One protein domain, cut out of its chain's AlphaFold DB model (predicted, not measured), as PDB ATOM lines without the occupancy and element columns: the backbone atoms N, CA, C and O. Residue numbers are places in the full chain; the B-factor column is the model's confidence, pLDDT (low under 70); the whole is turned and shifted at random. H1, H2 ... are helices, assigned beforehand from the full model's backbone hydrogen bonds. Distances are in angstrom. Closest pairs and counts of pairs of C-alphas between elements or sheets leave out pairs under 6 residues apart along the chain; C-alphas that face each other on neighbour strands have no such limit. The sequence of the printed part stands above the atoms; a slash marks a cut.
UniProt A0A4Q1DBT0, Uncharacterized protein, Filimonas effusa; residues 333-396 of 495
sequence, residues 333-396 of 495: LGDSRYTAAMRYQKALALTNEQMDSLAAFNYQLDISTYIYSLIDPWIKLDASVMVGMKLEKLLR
ATOM      1  N   LEU A 333      28.690  46.979 -32.555       60.38
ATOM      2  CA  LEU A 333      29.698  46.490 -33.468       60.38
ATOM      3  C   LEU A 333      29.522  44.962 -33.566       60.38
ATOM      4  O   LEU A 333      29.112  44.349 -32.579       60.38
ATOM      5  N   GLY A 334      29.797  44.357 -34.724       64.38
ATOM      6  CA  GLY A 334      29.709  42.898 -34.873       64.38
ATOM      7  C   GLY A 334      30.504  42.141 -33.797       64.38
ATOM      8  O   GLY A 334      31.292  42.727 -33.056       64.38
ATOM      9  N   ASP A 335      30.337  40.826 -33.692       75.19
ATOM     10  CA  ASP A 335      31.082  40.013 -32.717       75.19
ATOM     11  C   ASP A 335      32.551  39.801 -33.156       75.19
ATOM     12  O   ASP A 335      33.006  38.687 -33.400       75.19
ATOM     13  N   SER A 336      33.305  40.896 -33.301       88.56
ATOM     14  CA  SER A 336      34.745  40.894 -33.561       88.56
ATOM     15  C   SER A 336      35.519  41.153 -32.267       88.56
ATOM     16  O   SER A 336      35.048  41.842 -31.359       88.56
ATOM     17  N   ARG A 337      36.759  40.659 -32.172       91.00
ATOM     18  CA  ARG A 337      37.590  40.900 -30.978       91.00
ATOM     19  C   ARG A 337      37.932  42.383 -30.777       91.00
ATOM     20  O   ARG A 337      38.201  42.788 -29.648       91.00
ATOM     21  N   TYR A 338      37.888  43.217 -31.828       92.88
ATOM     22  CA  TYR A 338      38.028  44.670 -31.656       92.88
ATOM     23  C   TYR A 338      36.904  45.217 -30.780       92.88
ATOM     24  O   TYR A 338      37.131  46.030 -29.891       92.88
ATOM     25  N   THR A 339      35.688  44.728 -30.994       89.25
ATOM     26  CA  THR A 339      34.485  45.199 -30.306       89.25
ATOM     27  C   THR A 339      34.438  44.704 -28.874       89.25
ATOM     28  O   THR A 339      34.060  45.458 -27.975       89.25
ATOM     29  N   ALA A 340      34.916  43.479 -28.643       90.69
ATOM     30  CA  ALA A 340      35.167  42.957 -27.310       90.69
ATOM     31  C   ALA A 340      36.173  43.841 -26.554       90.69
ATOM     32  O   ALA A 340      35.878  44.275 -25.441       90.69
ATOM     33  N   ALA A 341      37.306  44.199 -27.172       94.31
ATOM     34  CA  ALA A 341      38.288  45.099 -26.562       94.31
ATOM     35  C   ALA A 341      37.666  46.448 -26.166       94.31
ATOM     36  O   ALA A 341      37.825  46.902 -25.034       94.31
ATOM     37  N   MET A 342      36.885  47.050 -27.066       91.44
ATOM     38  CA  MET A 342      36.194  48.316 -26.804       91.44
ATOM     39  C   MET A 342      35.157  48.204 -25.678       91.44
ATOM     40  O   MET A 342      35.052  49.100 -24.841       91.44
ATOM     41  N   ARG A 343      34.419  47.087 -25.603       88.88
ATOM     42  CA  ARG A 343      33.458  46.813 -24.521       88.88
ATOM     43  C   ARG A 343      34.146  46.751 -23.158       88.88
ATOM     44  O   ARG A 343      33.606  47.249 -22.174       88.88
ATOM     45  N   TYR A 344      35.356  46.195 -23.112       93.12
ATOM     46  CA  TYR A 344      36.164  46.075 -21.899       93.12
ATOM     47  C   TYR A 344      37.169  47.221 -21.714       93.12
ATOM     48  O   TYR A 344      38.116  47.077 -20.943       93.12
ATOM     49  N   GLN A 345      36.949  48.387 -22.339       94.44
ATOM     50  CA  GLN A 345      37.884  49.523 -22.305       94.44
ATOM     51  C   GLN A 345      38.375  49.903 -20.900       94.44
ATOM     52  O   GLN A 345      39.554  50.199 -20.725       94.44
ATOM     53  N   LYS A 346      37.497  49.848 -19.887       93.81
ATOM     54  CA  LYS A 346      37.846  50.167 -18.493       93.81
ATOM     55  C   LYS A 346      38.756  49.103 -17.877       93.81
ATOM     56  O   LYS A 346      39.762  49.451 -17.276       93.81
ATOM     57  N   ALA A 347      38.427  47.823 -18.061       94.50
ATOM     58  CA  ALA A 347      39.222  46.707 -17.542       94.50
ATOM     59  C   ALA A 347      40.595  46.612 -18.224       94.50
ATOM     60  O   ALA A 347      41.575  46.209 -17.608       94.50
ATOM     61  N   LEU A 348      40.664  47.011 -19.493       96.81
ATOM     62  CA  LEU A 348      41.891  47.050 -20.280       96.81
ATOM     63  C   LEU A 348      42.672  48.364 -20.124       96.81
ATOM     64  O   LEU A 348      43.767  48.471 -20.672       96.81
ATOM     65  N   ALA A 349      42.126  49.361 -19.419       96.75
ATOM     66  CA  ALA A 349      42.682  50.712 -19.326       96.75
ATOM     67  C   ALA A 349      43.104  51.271 -20.704       96.75
ATOM     68  O   ALA A 349      44.242  51.708 -20.888       96.75
ATOM     69  N   LEU A 350      42.212  51.181 -21.698       95.00
ATOM     70  CA  LEU A 350      42.502  51.640 -23.061       95.00
ATOM     71  C   LEU A 350      42.614  53.164 -23.117       95.00
ATOM     72  O   LEU A 350      41.787  53.873 -22.542       95.00
ATOM     73  N   THR A 351      43.603  53.664 -23.859       95.50
ATOM     74  CA  THR A 351      43.689  55.098 -24.165       95.50
ATOM     75  C   THR A 351      42.670  55.491 -25.239       95.50
ATOM     76  O   THR A 351      42.137  54.642 -25.961       95.50
ATOM     77  N   ASN A 352      42.409  56.794 -25.382       88.25
ATOM     78  CA  ASN A 352      41.525  57.295 -26.437       88.25
ATOM     79  C   ASN A 352      42.060  56.952 -27.837       88.25
ATOM     80  O   ASN A 352      41.282  56.567 -28.705       88.25
ATOM     81  N   GLU A 353      43.379  57.004 -28.036       93.25
ATOM     82  CA  GLU A 353      44.039  56.656 -29.300       93.25
ATOM     83  C   GLU A 353      43.884  55.164 -29.632       93.25
ATOM     84  O   GLU A 353      43.658  54.793 -30.788       93.25
ATOM     85  N   GLN A 354      43.957  54.291 -28.619       95.19
ATOM     86  CA  GLN A 354      43.674  52.864 -28.791       95.19
ATOM     87  C   GLN A 354      42.203  52.635 -29.154       95.19
ATOM     88  O   GLN A 354      41.920  51.855 -30.062       95.19
ATOM     89  N   MET A 355      41.271  53.339 -28.502       92.12
ATOM     90  CA  MET A 355      39.841  53.273 -28.826       92.12
ATOM     91  C   MET A 355      39.552  53.727 -30.261       92.12
ATOM     92  O   MET A 355      38.755  53.095 -30.955       92.12
ATOM     93  N   ASP A 356      40.229  54.776 -30.723       84.31
ATOM     94  CA  ASP A 356      40.138  55.258 -32.101       84.31
ATOM     95  C   ASP A 356      40.656  54.249 -33.114       84.31
ATOM     96  O   ASP A 356      39.987  53.941 -34.104       84.31
ATOM     97  N   SER A 357      41.819  53.672 -32.824       93.31
ATOM     98  CA  SER A 357      42.432  52.656 -33.672       93.31
ATOM     99  C   SER A 357      41.570  51.393 -33.749       93.31
ATOM    100  O   SER A 357      41.367  50.854 -34.836       93.31
ATOM    101  N   LEU A 358      40.995  50.943 -32.625       91.88
ATOM    102  CA  LEU A 358      40.063  49.809 -32.585       91.88
ATOM    103  C   LEU A 358      38.807  50.080 -33.419       91.88
ATOM    104  O   LEU A 358      38.395  49.219 -34.199       91.88
ATOM    105  N   ALA A 359      38.219  51.273 -33.299       85.06
ATOM    106  CA  ALA A 359      37.038  51.649 -34.071       85.06
ATOM    107  C   ALA A 359      37.338  51.706 -35.578       85.06
ATOM    108  O   ALA A 359      36.563  51.186 -36.385       85.06
ATOM    109  N   ALA A 360      38.480  52.288 -35.956       84.31
ATOM    110  CA  ALA A 360      38.938  52.346 -37.339       84.31
ATOM    111  C   ALA A 360      39.204  50.944 -37.913       84.31
ATOM    112  O   ALA A 360      38.745  50.632 -39.012       84.31
ATOM    113  N   PHE A 361      39.882  50.065 -37.167       90.69
ATOM    114  CA  PHE A 361      40.121  48.688 -37.601       90.69
ATOM    115  C   PHE A 361      38.843  47.862 -37.694       90.69
ATOM    116  O   PHE A 361      38.722  47.065 -38.623       90.69
ATOM    117  N   ASN A 362      37.872  48.068 -36.801       88.38
ATOM    118  CA  ASN A 362      36.584  47.403 -36.936       88.38
ATOM    119  C   ASN A 362      35.820  47.888 -38.174       88.38
ATOM    120  O   ASN A 362      35.216  47.082 -38.866       88.38
ATOM    121  N   TYR A 363      35.868  49.184 -38.489       81.69
ATOM    122  CA  TYR A 363      35.262  49.702 -39.717       81.69
ATOM    123  C   TYR A 363      35.926  49.129 -40.980       81.69
ATOM    124  O   TYR A 363      35.232  48.711 -41.901       81.69
ATOM    125  N   GLN A 364      37.260  49.033 -40.999       85.19
ATOM    126  CA  GLN A 364      37.984  48.359 -42.084       85.19
ATOM    127  C   GLN A 364      37.591  46.884 -42.207       85.19
ATOM    128  O   GLN A 364      37.452  46.386 -43.319       85.19
ATOM    129  N   LEU A 365      37.404  46.191 -41.080       88.38
ATOM    130  CA  LEU A 365      36.940  44.808 -41.074       88.38
ATOM    131  C   LEU A 365      35.533  44.690 -41.679       88.38
ATOM    132  O   LEU A 365      35.345  43.852 -42.553       88.38
ATOM    133  N   ASP A 366      34.594  45.558 -41.284       82.75
ATOM    134  CA  ASP A 366      33.232  45.594 -41.838       82.75
ATOM    135  C   ASP A 366      33.263  45.784 -43.373       82.75
ATOM    136  O   ASP A 366      32.572  45.068 -44.099       82.75
ATOM    137  N   ILE A 367      34.101  46.707 -43.877       79.94
ATOM    138  CA  ILE A 367      34.290  46.929 -45.323       79.94
ATOM    139  C   ILE A 367      34.848  45.676 -46.000       79.94
ATOM    140  O   ILE A 367      34.310  45.244 -47.016       79.94
ATOM    141  N   SER A 368      35.912  45.082 -45.454       84.19
ATOM    142  CA  SER A 368      36.532  43.886 -46.033       84.19
ATOM    143  C   SER A 368      35.564  42.708 -46.074       84.19
ATOM    144  O   SER A 368      35.499  42.014 -47.083       84.19
ATOM    145  N   THR A 369      34.778  42.499 -45.015       85.12
ATOM    146  CA  THR A 369      33.740  41.462 -44.977       85.12
ATOM    147  C   THR A 369      32.656  41.723 -46.021       85.12
ATOM    148  O   THR A 369      32.250  40.789 -46.709       85.12
ATOM    149  N   TYR A 370      32.223  42.977 -46.191       81.12
ATOM    150  CA  TYR A 370      31.250  43.345 -47.219       81.12
ATOM    151  C   TYR A 370      31.788  43.101 -48.635       81.12
ATOM    152  O   TYR A 370      31.149  42.400 -49.414       81.12
ATOM    153  N   ILE A 371      32.986  43.606 -48.954       76.12
ATOM    154  CA  ILE A 371      33.622  43.396 -50.263       76.12
ATOM    155  C   ILE A 371      33.793  41.900 -50.541       76.12
ATOM    156  O   ILE A 371      33.455  41.443 -51.629       76.12
ATOM    157  N   TYR A 372      34.253  41.126 -49.555       83.75
ATOM    158  CA  TYR A 372      34.406  39.681 -49.707       83.75
ATOM    159  C   TYR A 372      33.066  38.993 -49.989       83.75
ATOM    160  O   TYR A 372      32.999  38.180 -50.899       83.75
ATOM    161  N   SER A 373      31.983  39.384 -49.304       79.50
ATOM    162  CA  SER A 373      30.641  38.830 -49.551       79.50
ATOM    163  C   SER A 373      30.065  39.158 -50.933       79.50
ATOM    164  O   SER A 373      29.181  38.451 -51.406       79.50
ATOM    165  N   LEU A 374      30.552  40.220 -51.588       75.69
ATOM    166  CA  LEU A 374      30.195  40.530 -52.976       75.69
ATOM    167  C   LEU A 374      30.980  39.674 -53.977       75.69
ATOM    168  O   LEU A 374      30.459  39.368 -55.045       75.69
ATOM    169  N   ILE A 375      32.226  39.326 -53.646       85.44
ATOM    170  CA  ILE A 375      33.101  38.501 -54.491       85.44
ATOM    171  C   ILE A 375      32.702  37.027 -54.383       85.44
ATOM    172  O   ILE A 375      32.570  36.352 -55.399       85.44
ATOM    173  N   ASP A 376      32.491  36.544 -53.159       85.69
ATOM    174  CA  ASP A 376      32.070  35.179 -52.862       85.69
ATOM    175  C   ASP A 376      30.993  35.187 -51.760       85.69
ATOM    176  O   ASP A 376      31.307  35.244 -50.567       85.69
ATOM    177  N   PRO A 377      29.703  35.140 -52.139       85.25
ATOM    178  CA  PRO A 377      28.597  35.147 -51.181       85.25
ATOM    179  C   PRO A 377      28.521  33.895 -50.294       85.25
ATOM    180  O   PRO A 377      27.813  33.910 -49.285       85.25
ATOM    181  N   TRP A 378      29.199  32.804 -50.667       88.94
ATOM    182  CA  TRP A 378      29.070  31.501 -50.010       88.94
ATOM    183  C   TRP A 378      30.170  31.248 -48.980       88.94
ATOM    184  O   TRP A 378      29.962  30.483 -48.035       88.94
ATOM    185  N   ILE A 379      31.322  31.908 -49.119       81.88
ATOM    186  CA  ILE A 379      32.446  31.780 -48.191       81.88
ATOM    187  C   ILE A 379      32.446  32.945 -47.193       81.88
ATOM    188  O   ILE A 379      32.446  34.121 -47.548       81.88
ATOM    189  N   LYS A 380      32.492  32.627 -45.894       83.25
ATOM    190  CA  LYS A 380      32.710  33.639 -44.850       83.25
ATOM    191  C   LYS A 380      34.200  33.938 -44.729       83.25
ATOM    192  O   LYS A 380      34.992  33.026 -44.505       83.25
ATOM    193  N   LEU A 381      34.566  35.217 -44.799       86.06
ATOM    194  CA  LEU A 381      35.928  35.668 -44.523       86.06
ATOM    195  C   LEU A 381      36.326  35.304 -43.083       86.06
ATOM    196  O   LEU A 381      35.811  35.891 -42.127       86.06
ATOM    197  N   ASP A 382      37.281  34.388 -42.923       88.00
ATOM    198  CA  ASP A 382      37.914  34.141 -41.628       88.00
ATOM    199  C   ASP A 382      38.950  35.233 -41.329       88.00
ATOM    200  O   ASP A 382      40.134  35.143 -41.654       88.00
ATOM    201  N   ALA A 383      38.487  36.311 -40.700       90.38
ATOM    202  CA  ALA A 383      39.340  37.431 -40.321       90.38
ATOM    203  C   ALA A 383      40.087  37.221 -38.990       90.38
ATOM    204  O   ALA A 383      40.783  38.130 -38.531       90.38
ATOM    205  N   SER A 384      39.950  36.059 -38.344       89.94
ATOM    206  CA  SER A 384      40.431  35.833 -36.975       89.94
ATOM    207  C   SER A 384      41.944  36.042 -36.819       89.94
ATOM    208  O   SER A 384      42.382  36.687 -35.862       89.94
ATOM    209  N   VAL A 385      42.738  35.574 -37.789       89.81
ATOM    210  CA  VAL A 385      44.201  35.738 -37.841       89.81
ATOM    211  C   VAL A 385      44.584  37.215 -37.955       89.81
ATOM    212  O   VAL A 385      45.364  37.721 -37.145       89.81
ATOM    213  N   MET A 386      43.992  37.930 -38.918       92.31
ATOM    214  CA  MET A 386      44.258  39.354 -39.148       92.31
ATOM    215  C   MET A 386      43.896  40.195 -37.918       92.31
ATOM    216  O   MET A 386      44.667  41.063 -37.505       92.31
ATOM    217  N   VAL A 387      42.730  39.921 -37.326       93.38
ATOM    218  CA  VAL A 387      42.246  40.602 -36.121       93.38
ATOM    219  C   VAL A 387      43.192  40.364 -34.947       93.38
ATOM    220  O   VAL A 387      43.571  41.321 -34.273       93.38
ATOM    221  N   GLY A 388      43.625  39.118 -34.733       93.25
ATOM    222  CA  GLY A 388      44.586  38.771 -33.684       93.25
ATOM    223  C   GLY A 388      45.910  39.525 -33.827       93.25
ATOM    224  O   GLY A 388      46.358  40.150 -32.871       93.25
ATOM    225  N   MET A 389      46.488  39.547 -35.032       93.94
ATOM    226  CA  MET A 389      47.758  40.241 -35.291       93.94
ATOM    227  C   MET A 389      47.662  41.759 -35.090       93.94
ATOM    228  O   MET A 389      48.586  42.374 -34.560       93.94
ATOM    229  N   LYS A 390      46.562  42.392 -35.522       95.56
ATOM    230  CA  LYS A 390      46.364  43.837 -35.318       95.56
ATOM    231  C   LYS A 390      46.153  44.173 -33.839       95.56
ATOM    232  O   LYS A 390      46.713  45.161 -33.372       95.56
ATOM    233  N   LEU A 391      45.395  43.355 -33.103       95.94
ATOM    234  CA  LEU A 391      45.195  43.535 -31.661       95.94
ATOM    235  C   LEU A 391      46.492  43.384 -30.869       95.94
ATOM    236  O   LEU A 391      46.756  44.212 -30.006       95.94
ATOM    237  N   GLU A 392      47.307  42.378 -31.180       95.25
ATOM    238  CA  GLU A 392      48.593  42.154 -30.512       95.25
ATOM    239  C   GLU A 392      49.566  43.325 -30.699       95.25
ATOM    240  O   GLU A 392      50.317  43.653 -29.787       95.25
ATOM    241  N   LYS A 393      49.522  43.994 -31.860       95.88
ATOM    242  CA  LYS A 393      50.318  45.204 -32.119       95.88
ATOM    243  C   LYS A 393      49.755  46.452 -31.436       95.88
ATOM    244  O   LYS A 393      50.521  47.321 -31.037       95.88
ATOM    245  N   LEU A 394      48.429  46.577 -31.366       97.06
ATOM    246  CA  LEU A 394      47.757  47.776 -30.855       97.06
ATOM    247  C   LEU A 394      47.668  47.807 -29.321       97.06
ATOM    248  O   LEU A 394      47.739  48.872 -28.702       97.06
ATOM    249  N   LEU A 395      47.454  46.648 -28.707       97.19
ATOM    250  CA  LEU A 395      47.319  46.496 -27.266       97.19
ATOM    251  C   LEU A 395      48.674  46.167 -26.645       97.19
ATOM    252  O   LEU A 395      49.455  45.392 -27.187       97.19
ATOM    253  N   ARG A 396      48.937  46.703 -25.450       97.38
ATOM    254  CA  ARG A 396      50.099  46.276 -24.661       97.38
ATOM    255  C   ARG A 396      49.963  44.784 -24.327       97.38
ATOM    256  O   ARG A 396      48.833  44.325 -24.136       97.38
TER     257      ARG A 396
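AT A GLANCE: This is residues 333 to 396 of the 495 residues of an uncharacterized protein of Filimonas effusa (UniProt A0A4Q1DBT0). One long helix, H2, makes the length of a rod, and two shorter helices, H1 and H3, sit near its first half, the three centres making a triangle. H1 packs on residues 355 to 362 of H2, and after H2 the chain folds back so that H3 runs beside it, while residues 374 to 379 stick out at the far end. The printed part has 64 residues with three named helices, in the order H1, H2, H3, and no named strand; its class is all helix. It is only just compact, close to loose, with a radius of gyration of the C-alphas of 12.6 A, and spans 39 by 17 by 16 A.

HOW THE PARTS SIT: H1, residues 337 to 343, touches H2, residues 352 to 375, which meets it with residues 355 to 362 alone; the closest C-alphas, of Tyr 338 and Leu 358, are 5.6 A apart. They form a helical hairpin, opposite ways at a steep tilt of 41 degrees. H3, residues 384 to 394, touches H1, with the closest C-alphas, of Arg 337 and Val 387, 6.9 A apart. These two run the same way at a steep tilt of 52 degrees. H2 and H3 are close but not clearly touching: their closest C-alphas, of Gln 354 and Leu 394, are 6.8 A apart. They run opposite ways at a shallow tilt of 21 degrees. In H1, H2 and H3 every O i to N i+4 pair is within hydrogen-bond range.

IN THESE COORDINATES: H1 begins at C-alpha 337, (37.590, 40.900, -30.978). H2 measures 34.8 A and ends at C-alpha 375, (33.101, 38.501, -54.491). H3 measures 15.3 A and ends at C-alpha 394, (47.757, 47.776, -30.855).

THE WHOLE: The C-alphas farthest apart, of Ala 349 and Trp 378, are 38.7 A apart. Both links are short, and the printed part has no cut. The mean pLDDT of the printed part is 88.4; residues 333 to 334 are under 70.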